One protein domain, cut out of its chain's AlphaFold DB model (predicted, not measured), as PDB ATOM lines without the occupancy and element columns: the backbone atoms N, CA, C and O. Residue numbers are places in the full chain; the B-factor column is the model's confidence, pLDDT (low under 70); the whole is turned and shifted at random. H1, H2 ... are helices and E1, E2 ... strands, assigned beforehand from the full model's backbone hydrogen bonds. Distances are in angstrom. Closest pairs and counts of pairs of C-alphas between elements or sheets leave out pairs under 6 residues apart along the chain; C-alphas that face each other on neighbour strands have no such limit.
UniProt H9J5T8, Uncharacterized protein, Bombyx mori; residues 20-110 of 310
ATOM      1  N   ALA A  20      56.611  15.400 -53.619       62.31
ATOM      2  CA  ALA A  20      56.700  16.805 -53.203       62.31
ATOM      3  C   ALA A  20      55.334  17.444 -52.870       62.31
ATOM      4  O   ALA A  20      55.289  18.538 -52.307       62.31
ATOM      5  N   LEU A  21      54.232  16.764 -53.206       65.31
ATOM      6  CA  LEU A  21      52.857  17.187 -52.932       65.31
ATOM      7  C   LEU A  21      52.206  16.416 -51.773       65.31
ATOM      8  O   LEU A  21      51.043  16.668 -51.470       65.31
ATOM      9  N   ARG A  22      52.914  15.472 -51.132       68.75
ATOM     10  CA  ARG A  22      52.333  14.654 -50.048       68.75
ATOM     11  C   ARG A  22      51.893  15.486 -48.847       68.75
ATOM     12  O   ARG A  22      50.877  15.174 -48.240       68.75
ATOM     13  N   ASP A  23      52.604  16.578 -48.582       82.75
ATOM     14  CA  ASP A  23      52.275  17.527 -47.530       82.75
ATOM     15  C   ASP A  23      52.090  18.900 -48.160       82.75
ATOM     16  O   ASP A  23      53.064  19.524 -48.564       82.75
ATOM     17  N   VAL A  24      50.849  19.371 -48.271       87.69
ATOM     18  CA  VAL A  24      50.530  20.733 -48.722       87.69
ATOM     19  C   VAL A  24      49.715  21.433 -47.641       87.69
ATOM     20  O   VAL A  24      48.810  20.848 -47.034       87.69
ATOM     21  N   CYS A  25      50.041  22.695 -47.384       88.81
ATOM     22  CA  CYS A  25      49.310  23.567 -46.477       88.81
ATOM     23  C   CYS A  25      48.982  24.878 -47.197       88.81
ATOM     24  O   CYS A  25      49.881  25.615 -47.600       88.81
ATOM     25  N   ILE A  26      47.690  25.165 -47.375       89.25
ATOM     26  CA  ILE A  26      47.227  26.432 -47.950       89.25
ATOM     27  C   ILE A  26      47.359  27.518 -46.885       89.25
ATOM     28  O   ILE A  26      46.728  27.439 -45.831       89.25
ATOM     29  N   THR A  27      48.146  28.547 -47.179       89.81
ATOM     30  CA  THR A  27      48.458  29.615 -46.225       89.81
ATOM     31  C   THR A  27      47.675  30.883 -46.539       89.81
ATOM     32  O   THR A  27      47.116  31.513 -45.639       89.81
ATOM     33  N   GLN A  28      47.589  31.270 -47.813       88.62
ATOM     34  CA  GLN A  28      47.038  32.566 -48.215       88.62
ATOM     35  C   GLN A  28      46.269  32.467 -49.533       88.62
ATOM     36  O   GLN A  28      46.452  31.538 -50.318       88.62
ATOM     37  N   ALA A  29      45.423  33.461 -49.801       85.25
ATOM     38  CA  ALA A  29      44.870  33.671 -51.136       85.25
ATOM     39  C   ALA A  29      44.773  35.166 -51.462       85.25
ATOM     40  O   ALA A  29      44.407  35.976 -50.605       85.25
ATOM     41  N   LYS A  30      45.075  35.525 -52.711       85.12
ATOM     42  CA  LYS A  30      44.992  36.886 -53.261       85.12
ATOM     43  C   LYS A  30      43.991  36.926 -54.418       85.12
ATOM     44  O   LYS A  30      43.804  35.931 -55.107       85.12
ATOM     45  N   GLY A  31      43.352  38.079 -54.634       81.62
ATOM     46  CA  GLY A  31      42.408  38.268 -55.744       81.62
ATOM     47  C   GLY A  31      41.046  37.605 -55.519       81.62
ATOM     48  O   GLY A  31      40.368  37.243 -56.476       81.62
ATOM     49  N   LEU A  32      40.638  37.421 -54.263       70.38
ATOM     50  CA  LEU A  32      39.308  36.901 -53.949       70.38
ATOM     51  C   LEU A  32      38.242  37.915 -54.378       70.38
ATOM     52  O   LEU A  32      38.335  39.084 -54.015       70.38
ATOM     53  N   GLY A  33      37.273  37.459 -55.170       76.56
ATOM     54  CA  GLY A  33      36.297  38.319 -55.852       76.56
ATOM     55  C   GLY A  33      36.669  38.664 -57.299       76.56
ATOM     56  O   GLY A  33      35.885  39.306 -57.985       76.56
ATOM     57  N   THR A  34      37.832  38.220 -57.780       82.31
ATOM     58  CA  THR A  34      38.168  38.231 -59.212       82.31
ATOM     59  C   THR A  34      37.935  36.848 -59.821       82.31
ATOM     60  O   THR A  34      37.871  35.851 -59.102       82.31
ATOM     61  N   ASN A  35      37.881  36.771 -61.151       83.62
ATOM     62  CA  ASN A  35      37.710  35.507 -61.875       83.62
ATOM     63  C   ASN A  35      38.938  34.571 -61.795       83.62
ATOM     64  O   ASN A  35      38.889  33.465 -62.324       83.62
ATOM     65  N   ALA A  36      40.039  34.991 -61.156       80.44
ATOM     66  CA  ALA A  36      41.284  34.227 -61.085       80.44
ATOM     67  C   ALA A  36      41.999  34.412 -59.727       80.44
ATOM     68  O   ALA A  36      43.005  35.126 -59.641       80.44
ATOM     69  N   PRO A  37      41.503  33.797 -58.634       82.81
ATOM     70  CA  PRO A  37      42.176  33.868 -57.343       82.81
ATOM     71  C   PRO A  37      43.523  33.132 -57.385       82.81
ATOM     72  O   PRO A  37      43.635  32.022 -57.900       82.81
ATOM     73  N   THR A  38      44.551  33.733 -56.790       83.62
ATOM     74  CA  THR A  38      45.856  33.091 -56.583       83.62
ATOM     75  C   THR A  38      45.897  32.485 -55.187       83.62
ATOM     76  O   THR A  38      45.750  33.210 -54.201       83.62
ATOM     77  N   VAL A  39      46.110  31.174 -55.091       84.88
ATOM     78  CA  VAL A  39      46.280  30.467 -53.816       84.88
ATOM     79  C   VAL A  39      47.766  30.263 -53.552       84.88
ATOM     80  O   VAL A  39      48.494  29.785 -54.417       84.88
ATOM     81  N   TYR A  40      48.205  30.609 -52.347       87.75
ATOM     82  CA  TYR A  40      49.555  30.344 -51.872       87.75
ATOM     83  C   TYR A  40      49.518  29.154 -50.926       87.75
ATOM     84  O   TYR A  40      48.665  29.063 -50.034       87.75
ATOM     85  N   CYS A  41      50.456  28.241 -51.124       90.31
ATOM     86  CA  CYS A  41      50.643  27.095 -50.261       90.31
ATOM     87  C   CYS A  41      52.130  26.857 -50.019       90.31
ATOM     88  O   CYS A  41      52.976  27.250 -50.821       90.31
ATOM     89  N   VAL A  42      52.426  26.215 -48.896       91.31
ATOM     90  CA  VAL A  42      53.732  25.626 -48.608       91.31
ATOM     91  C   VAL A  42      53.612  24.114 -48.740       91.31
ATOM     92  O   VAL A  42      52.525  23.564 -48.528       91.31
ATOM     93  N   SER A  43      54.704  23.440 -49.094       90.25
ATOM     94  CA  SER A  43      54.732  21.982 -49.204       90.25
ATOM     95  C   SER A  43      55.918  21.344 -48.479       90.25
ATOM     96  O   SER A  43      56.846  22.033 -48.045       90.25
ATOM     97  N   GLY A  44      55.857  20.023 -48.306       88.69
ATOM     98  CA  GLY A  44      56.896  19.227 -47.657       88.69
ATOM     99  C   GLY A  44      57.097  19.611 -46.192       88.69
ATOM    100  O   GLY A  44      56.138  19.786 -45.440       88.69
ATOM    101  N   GLU A  45      58.357  19.778 -45.789       88.12
ATOM    102  CA  GLU A  45      58.721  20.052 -44.393       88.12
ATOM    103  C   GLU A  45      58.119  21.363 -43.869       88.12
ATOM    104  O   GLU A  45      57.596  21.408 -42.760       88.12
ATOM    105  N   ALA A  46      58.074  22.409 -44.701       91.62
ATOM    106  CA  ALA A  46      57.440  23.674 -44.334       91.62
ATOM    107  C   ALA A  46      55.934  23.503 -44.055       91.62
ATOM    108  O   ALA A  46      55.394  24.106 -43.128       91.62
ATOM    109  N   ALA A  47      55.240  22.643 -44.809       92.69
ATOM    110  CA  ALA A  47      53.832  22.343 -44.547       92.69
ATOM    111  C   ALA A  47      53.628  21.573 -43.240       92.69
ATOM    112  O   ALA A  47      52.663  21.843 -42.521       92.69
ATOM    113  N   ARG A  48      54.531  20.642 -42.913       90.00
ATOM    114  CA  ARG A  48      54.501  19.904 -41.642       90.00
ATOM    115  C   ARG A  48      54.742  20.834 -40.456       90.00
ATOM    116  O   ARG A  48      53.935  20.829 -39.529       90.00
ATOM    117  N   GLN A  49      55.755  21.695 -40.541       95.00
ATOM    118  CA  GLN A  49      56.045  22.713 -39.526       95.00
ATOM    119  C   GLN A  49      54.864  23.671 -39.320       95.00
ATOM    120  O   GLN A  49      54.467  23.935 -38.186       95.00
ATOM    121  N   ALA A  50      54.233  24.145 -40.402       95.75
ATOM    122  CA  ALA A  50      53.042  24.989 -40.297       95.75
ATOM    123  C   ALA A  50      51.898  24.281 -39.545       95.75
ATOM    124  O   ALA A  50      51.292  24.867 -38.646       95.75
ATOM    125  N   ARG A  51      51.629  23.006 -39.863       93.69
ATOM    126  CA  ARG A  51      50.597  22.201 -39.182       93.69
ATOM    127  C   ARG A  51      50.921  21.965 -37.709       93.69
ATOM    128  O   ARG A  51      50.019  22.042 -36.877       93.69
ATOM    129  N   GLU A  52      52.184  21.729 -37.371       94.44
ATOM    130  CA  GLU A  52      52.619  21.603 -35.980       94.44
ATOM    131  C   GLU A  52      52.354  22.892 -35.190       94.44
ATOM    132  O   GLU A  52      51.776  22.842 -34.103       94.44
ATOM    133  N   LEU A  53      52.667  24.058 -35.767       97.12
ATOM    134  CA  LEU A  53      52.372  25.361 -35.160       97.12
ATOM    135  C   LEU A  53      50.861  25.589 -34.983       97.12
ATOM    136  O   LEU A  53      50.432  26.160 -33.974       97.12
ATOM    137  N   PHE A  54      50.030  25.105 -35.912       96.19
ATOM    138  CA  PHE A  54      48.570  25.131 -35.753       96.19
ATOM    139  C   PHE A  54      48.115  24.257 -34.581       96.19
ATOM    140  O   PHE A  54      47.283  24.688 -33.783       96.19
ATOM    141  N   CYS A  55      48.679  23.056 -34.437       92.81
ATOM    142  CA  CYS A  55      48.407  22.181 -33.298       92.81
ATOM    143  C   CYS A  55      48.869  22.805 -31.973       92.81
ATOM    144  O   CYS A  55      48.118  22.774 -30.999       92.81
ATOM    145  N   ARG A  56      50.057  23.424 -31.933       95.12
ATOM    146  CA  ARG A  56      50.555  24.143 -30.748       95.12
ATOM    147  C   ARG A  56      49.620  25.284 -30.357       95.12
ATOM    148  O   ARG A  56      49.335  25.448 -29.178       95.12
ATOM    149  N   THR A  57      49.081  26.011 -31.334       97.38
ATOM    150  CA  THR A  57      48.099  27.077 -31.089       97.38
ATOM    151  C   THR A  57      46.798  26.541 -30.496       97.38
ATOM    152  O   THR A  57      46.297  27.124 -29.542       97.38
ATOM    153  N   LYS A  58      46.269  25.414 -30.997       93.50
ATOM    154  CA  LYS A  58      45.075  24.777 -30.410       93.50
ATOM    155  C   LYS A  58      45.307  24.366 -28.956       93.50
ATOM    156  O   LYS A  58      44.492  24.676 -28.100       93.50
ATOM    157  N   LYS A  59      46.451  23.737 -28.668       92.25
ATOM    158  CA  LYS A  59      46.835  23.384 -27.292       92.25
ATOM    159  C   LYS A  59      46.955  24.621 -26.407       92.25
ATOM    160  O   LYS A  59      46.518  24.595 -25.266       92.25
ATOM    161  N   LEU A  60      47.505  25.712 -26.941       95.19
ATOM    162  CA  LEU A  60      47.588  26.984 -26.229       95.19
ATOM    163  C   LEU A  60      46.193  27.517 -25.866       95.19
ATOM    164  O   LEU A  60      46.001  27.965 -24.742       95.19
ATOM    165  N   GLU A  61      45.207  27.417 -26.766       95.25
ATOM    166  CA  GLU A  61      43.809  27.786 -26.476       95.25
ATOM    167  C   GLU A  61      43.171  26.936 -25.365       95.25
ATOM    168  O   GLU A  61      42.291  27.428 -24.667       95.25
ATOM    169  N   GLU A  62      43.599  25.689 -25.171       92.62
ATOM    170  CA  GLU A  62      43.077  24.815 -24.110       92.62
ATOM    171  C   GLU A  62      43.648  25.159 -22.727       92.62
ATOM    172  O   GLU A  62      42.982  24.953 -21.712       92.62
ATOM    173  N   VAL A  63      44.873  25.691 -22.671       94.00
ATOM    174  CA  VAL A  63      45.595  25.942 -21.409       94.00
ATOM    175  C   VAL A  63      45.773  27.421 -21.073       94.00
ATOM    176  O   VAL A  63      46.330  27.741 -20.026       94.00
ATOM    177  N   VAL A  64      45.286  28.333 -21.918       95.38
ATOM    178  CA  VAL A  64      45.475  29.789 -21.782       95.38
ATOM    179  C   VAL A  64      45.009  30.346 -20.427       95.38
ATOM    180  O   VAL A  64      45.581  31.314 -19.943       95.38
ATOM    181  N   ASP A  65      44.005  29.732 -19.791       90.56
ATOM    182  CA  ASP A  65      43.504  30.113 -18.457       90.56
ATOM    183  C   ASP A  65      44.469  29.788 -17.309       90.56
ATOM    184  O   ASP A  65      44.305  30.288 -16.199       90.56
ATOM    185  N   LEU A  66      45.422  28.891 -17.551       89.31
ATOM    186  CA  LEU A  66      46.337  28.351 -16.544       89.31
ATOM    187  C   LEU A  66      47.741  28.918 -16.669       89.31
ATOM    188  O   LEU A  66      48.588  28.666 -15.814       89.31
ATOM    189  N   MET A  67      48.004  29.630 -17.760       90.94
ATOM    190  CA  MET A  67      49.317  30.169 -18.039       90.94
ATOM    191  C   MET A  67      49.500  31.520 -17.372       90.94
ATOM    192  O   MET A  67      48.597  32.356 -17.344       90.94
ATOM    193  N   ASP A  68      50.723  31.735 -16.904       92.69
ATOM    194  CA  ASP A  68      51.180  33.070 -16.570       92.69
ATOM    195  C   ASP A  68      51.009  34.005 -17.794       92.69
ATOM    196  O   ASP A  68      51.393  33.624 -18.911       92.69
ATOM    197  N   PRO A  69      50.425  35.208 -17.629       93.00
ATOM    198  CA  PRO A  69      50.169  36.119 -18.740       93.00
ATOM    199  C   PRO A  69      51.423  36.570 -19.493       93.00
ATOM    200  O   PRO A  69      51.332  36.841 -20.691       93.00
ATOM    201  N   GLU A  70      52.578  36.690 -18.836       93.25
ATOM    202  CA  GLU A  70      53.823  37.082 -19.505       93.25
ATOM    203  C   GLU A  70      54.333  35.941 -20.377       93.25
ATOM    204  O   GLU A  70      54.573  36.143 -21.571       93.25
ATOM    205  N   ARG A  71      54.360  34.724 -19.824       94.56
ATOM    206  CA  ARG A  71      54.719  33.516 -20.576       94.56
ATOM    207  C   ARG A  71      53.791  33.280 -21.768       94.56
ATOM    208  O   ARG A  71      54.249  32.930 -22.851       94.56
ATOM    209  N   LEU A  72      52.487  33.509 -21.600       95.62
ATOM    210  CA  LEU A  72      51.517  33.412 -22.692       95.62
ATOM    211  C   LEU A  72      51.843  34.388 -23.834       95.62
ATOM    212  O   LEU A  72      51.751  34.016 -25.005       95.62
ATOM    213  N   ARG A  73      52.206  35.638 -23.519       95.31
ATOM    214  CA  ARG A  73      52.567  36.638 -24.540       95.31
ATOM    215  C   ARG A  73      53.823  36.232 -25.304       95.31
ATOM    216  O   ARG A  73      53.850  36.414 -26.522       95.31
ATOM    217  N   GLU A  74      54.821  35.689 -24.612       96.12
ATOM    218  CA  GLU A  74      56.050  35.169 -25.220       96.12
ATOM    219  C   GLU A  74      55.745  34.007 -26.177       96.12
ATOM    220  O   GLU A  74      56.057  34.097 -27.365       96.12
ATOM    221  N   ASP A  75      55.004  32.992 -25.716       96.88
ATOM    222  CA  ASP A  75      54.601  31.846 -26.543       96.88
ATOM    223  C   ASP A  75      53.801  32.282 -27.785       96.88
ATOM    224  O   ASP A  75      54.023  31.790 -28.896       96.88
ATOM    225  N   VAL A  76      52.884  33.247 -27.638       97.75
ATOM    226  CA  VAL A  76      52.141  33.809 -28.777       97.75
ATOM    227  C   VAL A  76      53.075  34.533 -29.753       97.75
ATOM    228  O   VAL A  76      52.903  34.399 -30.970       97.75
ATOM    229  N   ALA A  77      54.036  35.314 -29.261       97.31
ATOM    230  CA  ALA A  77      54.981  36.042 -30.104       97.31
ATOM    231  C   ALA A  77      55.877  35.084 -30.904       97.31
ATOM    232  O   ALA A  77      56.049  35.278 -32.113       97.31
ATOM    233  N   ASP A  78      56.366  34.026 -30.264       97.62
ATOM    234  CA  ASP A  78      57.215  33.013 -30.885       97.62
ATOM    235  C   ASP A  78      56.475  32.228 -31.966       97.62
ATOM    236  O   ASP A  78      56.966  32.108 -33.093       97.62
ATOM    237  N   ILE A  79      55.250  31.770 -31.682       97.50
ATOM    238  CA  ILE A  79      54.432  31.067 -32.681       97.50
ATOM    239  C   ILE A  79      54.143  31.984 -33.875       97.50
ATOM    240  O   ILE A  79      54.227  31.547 -35.024       97.50
ATOM    241  N   ARG A  80      53.827  33.267 -33.642       97.25
ATOM    242  CA  ARG A  80      53.577  34.225 -34.732       97.25
ATOM    243  C   ARG A  80      54.813  34.453 -35.596       97.25
ATOM    244  O   ARG A  80      54.663  34.540 -36.814       97.25
ATOM    245  N   ARG A  81      55.998  34.549 -34.988       97.12
ATOM    246  CA  ARG A  81      57.270  34.694 -35.710       97.12
ATOM    247  C   ARG A  81      57.531  33.468 -36.582       97.12
ATOM    248  O   ARG A  81      57.657  33.616 -37.792       97.12
ATOM    249  N   ALA A  82      57.459  32.273 -35.996       96.69
ATOM    250  CA  ALA A  82      57.663  31.016 -36.715       96.69
ATOM    251  C   ALA A  82      56.657  30.825 -37.866       96.69
ATOM    252  O   ALA A  82      57.025  30.401 -38.959       96.69
ATOM    253  N   LEU A  83      55.386  31.194 -37.665       96.25
ATOM    254  CA  LEU A  83      54.389  31.175 -38.739       96.25
ATOM    255  C   LEU A  83      54.720  32.163 -39.862       96.25
ATOM    256  O   LEU A  83      54.490  31.834 -41.023       96.25
ATOM    257  N   GLY A  84      55.248  33.345 -39.539       95.38
ATOM    258  CA  GLY A  84      55.718  34.314 -40.531       95.38
ATOM    259  C   GLY A  84      56.890  33.778 -41.354       95.38
ATOM    260  O   GLY A  84      56.873  33.894 -42.578       95.38
ATOM    261  N   ASP A  85      57.845  33.118 -40.696       95.69
ATOM    262  CA  ASP A  85      59.021  32.530 -41.345       95.69
ATOM    263  C   ASP A  85      58.643  31.378 -42.290       95.69
ATOM    264  O   ASP A  85      59.174  31.276 -43.397       95.69
ATOM    265  N   VAL A  86      57.692  30.531 -41.881       95.12
ATOM    266  CA  VAL A  86      57.258  29.364 -42.663       95.12
ATOM    267  C   VAL A  86      56.264  29.742 -43.762       95.12
ATOM    268  O   VAL A  86      56.400  29.301 -44.901       95.12
ATOM    269  N   CYS A  87      55.240  30.539 -43.443       94.00
ATOM    270  CA  CYS A  87      54.114  30.801 -44.348       94.00
ATOM    271  C   CYS A  87      54.288  32.067 -45.199       94.00
ATOM    272  O   CYS A  87      53.519  32.269 -46.144       94.00
ATOM    273  N   GLY A  88      55.255  32.920 -44.856       91.06
ATOM    274  CA  GLY A  88      55.418  34.252 -45.424       91.06
ATOM    275  C   GLY A  88      54.340  35.243 -44.971       91.06
ATOM    276  O   GLY A  88      53.329  34.897 -44.359       91.06
ATOM    277  N   ASP A  89      54.537  36.509 -45.328       87.00
ATOM    278  CA  ASP A  89      53.703  37.655 -44.938       87.00
ATOM    279  C   ASP A  89      52.858  38.229 -46.095       87.00
ATOM    280  O   ASP A  89      52.093  39.180 -45.923       87.00
ATOM    281  N   ARG A  90      52.963  37.647 -47.295       77.31
ATOM    282  CA  ARG A  90      52.455  38.249 -48.539       77.31
ATOM    283  C   ARG A  90      51.002  37.910 -48.872       77.31
ATOM    284  O   ARG A  90      50.716  37.424 -49.963       77.31
ATOM    285  N   GLY A  91      50.057  38.264 -48.010       81.19
ATOM    286  CA  GLY A  91      48.644  38.205 -48.387       81.19
ATOM    287  C   GLY A  91      47.677  38.059 -47.229       81.19
ATOM    288  O   GLY A  91      48.053  38.034 -46.060       81.19
ATOM    289  N   ALA A  92      46.393  37.948 -47.572       87.56
ATOM    290  CA  ALA A  92      45.366  37.645 -46.591       87.56
ATOM    291  C   ALA A  92      45.474  36.161 -46.189       87.56
ATOM    292  O   ALA A  92      45.364  35.294 -47.068       87.56
ATOM    293  N   PRO A  93      45.658  35.848 -44.893       91.81
ATOM    294  CA  PRO A  93      45.711  34.470 -44.430       91.81
ATOM    295  C   PRO A  93      44.371  33.780 -44.696       91.81
ATOM    296  O   PRO A  93      43.306  34.403 -44.629       91.81
ATOM    297  N   ARG A  94      44.410  32.482 -45.002       89.88
ATOM    298  CA  ARG A  94      43.218  31.667 -45.277       89.88
ATOM    299  C   ARG A  94      43.275  30.328 -44.554       89.88
ATOM    300  O   ARG A  94      44.288  29.967 -43.964       89.88
ATOM    301  N   GLY A  95      42.142  29.627 -44.564       90.38
ATOM    302  CA  GLY A  95      42.020  28.286 -44.003       90.38
ATOM    303  C   GLY A  95      42.486  28.205 -42.550       90.38
ATOM    304  O   GLY A  95      42.032  28.963 -41.692       90.38
ATOM    305  N   GLU A  96      43.390  27.267 -42.283       90.12
ATOM    306  CA  GLU A  96      43.938  27.024 -40.947       90.12
ATOM    307  C   GLU A  96      44.826  28.165 -40.452       90.12
ATOM    308  O   GLU A  96      44.708  28.534 -39.285       90.12
ATOM    309  N   LEU A  97      45.615  28.801 -41.328       94.94
ATOM    310  CA  LEU A  97      46.461  29.931 -40.937       94.94
ATOM    311  C   LEU A  97      45.621  31.107 -40.420       94.94
ATOM    312  O   LEU A  97      45.954  31.708 -39.403       94.94
ATOM    313  N   ALA A  98      44.497  31.415 -41.075       95.19
ATOM    314  CA  ALA A  98      43.598  32.481 -40.624       95.19
ATOM    315  C   ALA A  98      42.991  32.192 -39.243       95.19
ATOM    316  O   ALA A  98      42.940  33.082 -38.387       95.19
ATOM    317  N   ARG A  99      42.549  30.945 -39.018       95.38
ATOM    318  CA  ARG A  99      42.007  30.501 -37.725       95.38
ATOM    319  C   ARG A  99      43.068  30.583 -36.633       95.38
ATOM    320  O   ARG A  99      42.809  31.169 -35.589       95.38
ATOM    321  N   CYS A 100      44.267  30.087 -36.923       96.44
ATOM    322  CA  CYS A 100      45.421  30.118 -36.035       96.44
ATOM    323  C   CYS A 100      45.796  31.555 -35.626       96.44
ATOM    324  O   CYS A 100      45.843  31.883 -34.445       96.44
ATOM    325  N   LEU A 101      45.957  32.468 -36.589       96.75
ATOM    326  CA  LEU A 101      46.280  33.868 -36.287       96.75
ATOM    327  C   LEU A 101      45.168  34.579 -35.503       96.75
ATOM    328  O   LEU A 101      45.452  35.463 -34.695       96.75
ATOM    329  N   THR A 102      43.905  34.203 -35.718       97.31
ATOM    330  CA  THR A 102      42.772  34.732 -34.942       97.31
ATOM    331  C   THR A 102      42.798  34.221 -33.501       97.31
ATOM    332  O   THR A 102      42.651  35.020 -32.579       97.31
ATOM    333  N   ALA A 103      43.056  32.926 -33.296       96.75
ATOM    334  CA  ALA A 103      43.251  32.320 -31.980       96.75
ATOM    335  C   ALA A 103      44.369  33.017 -31.188       96.75
ATOM    336  O   ALA A 103      44.138  33.488 -30.076       96.75
ATOM    337  N   LEU A 104      45.539  33.197 -31.805       97.38
ATOM    338  CA  LEU A 104      46.686  33.872 -31.188       97.38
ATOM    339  C   LEU A 104      46.379  35.326 -30.806       97.38
ATOM    340  O   LEU A 104      46.786  35.787 -29.743       97.38
ATOM    341  N   ARG A 105      45.620  36.057 -31.635       97.38
ATOM    342  CA  ARG A 105      45.164  37.414 -31.290       97.38
ATOM    343  C   ARG A 105      44.221  37.415 -30.092       97.38
ATOM    344  O   ARG A 105      44.369  38.278 -29.235       97.38
ATOM    345  N   ARG A 106      43.281  36.466 -30.016       96.56
ATOM    346  CA  ARG A 106      42.381  36.335 -28.858       96.56
ATOM    347  C   ARG A 106      43.161  36.032 -27.585       96.56
ATOM    348  O   ARG A 106      42.910  36.678 -26.578       96.56
ATOM    349  N   ALA A 107      44.124  35.113 -27.652       94.56
ATOM    350  CA  ALA A 107      44.989  34.775 -26.527       94.56
ATOM    351  C   ALA A 107      45.802  35.991 -26.045       94.56
ATOM    352  O   ALA A 107      45.801  36.289 -24.855       94.56
ATOM    353  N   ALA A 108      46.413  36.748 -26.963       94.81
ATOM    354  CA  ALA A 108      47.182  37.949 -26.622       94.81
ATOM    355  C   ALA A 108      46.328  39.113 -26.095       94.81
ATOM    356  O   ALA A 108      46.821  39.925 -25.317       94.81
ATOM    357  N   ALA A 109      45.070  39.218 -26.529       94.44
ATOM    358  CA  ALA A 109      44.153  40.273 -26.101       94.44
ATOM    359  C   ALA A 109      43.503  39.997 -24.738       94.44
ATOM    360  O   ALA A 109      42.722  40.823 -24.264       94.44
ATOM    361  N   ARG A 110      43.779  38.847 -24.107       89.88
ATOM    362  CA  ARG A 110      43.207  38.558 -22.796       89.88
ATOM    363  C   ARG A 110      43.742  39.550 -21.765       89.88
ATOM    364  O   ARG A 110      44.961  39.712 -21.657       89.88
TER     365      ARG A 110
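What this domain is: This is residues 20 to 110 of the 310 residues of an uncharacterized protein of Bombyx mori (UniProt H9J5T8). A two-stranded hairpin, E1 and E2, lies across one end of a bundle of three helices, H1, H2 and H3, with E1 as the strand nearer the helices. The helices run up and down, each against the one before it in the chain, and their centres make a triangle. The printed part has 91 residues, with two named strands and then three named helices along the chain in the order E1, E2, H1, H2, H3; the sheet's order is E1 - E2, antiparallel, and the class is mostly helix. The whole is compact, with a radius of gyration of the C-alphas of 14.1 A, and its outline is elongated, spanning 46 by 29 by 19 A.

Where its parts are: Find C-alpha 24 at (50.530, 20.733, -48.722), where E1 begins; it runs through residues 24 to 30 over 17.7 A. E2, residues 38 to 43, comes back over 16.0 A. Look next at C-alpha 45 at (58.721, 20.052, -44.393), where H1 begins; it runs from residue 45 to 63 over 27.1 A. H2, residues 69 to 87, is 26.5 A long. H3, residues 95 to 108, is 20.5 A long and ends with C-alpha 108 at (47.182, 37.949, -26.622).

How they stand to each other: Begin at the hairpin of E1 and E2, whose directions stand at 155 degrees; N 25 and O 42 are 2.9 A apart and N 40 and O 28 are 2.8 A apart, both within hydrogen-bond range. Residues 28 to 29 of E1 also form a short antiparallel pairing with residues 92 to 93. From E1 look to H3, where the closest C-alphas, those of Thr 27 and Leu 97, are 5.7 A apart, and to H1, where those of Cys 25 and Ala 47 are 5.1 A apart. E2 and H3 are apart. H1 and H2, a helical hairpin, touch at a shallow tilt of 21 degrees, opposite ways, closest at the C-alphas of Ala 46 and Val 86, 5.9 A; H2 does so with residues 79 to 87 alone. H2 and H3, also a helical hairpin, touch at a shallow tilt of 24 degrees, opposite ways, closest at the C-alphas of Arg 73 and Ala 108, 5.9 A; here H2 uses residues 72 to 80 alone. H1 touches H3 with its residues 54 to 61 alone, at a steep tilt of 39 degrees, the same way, closest at the C-alphas of Phe 54 and Cys 100, 5.9 A. In H1, H2 and H3 every O i to N i+4 pair is within hydrogen-bond range.

The domain as a whole: Look for the two C-alphas farthest apart at Asn 35 and Asp 68, 47.3 A. The printed part has no cut, and no link is long. The mean pLDDT of the printed part is 90.7, and residues 20 to 22 are under 70.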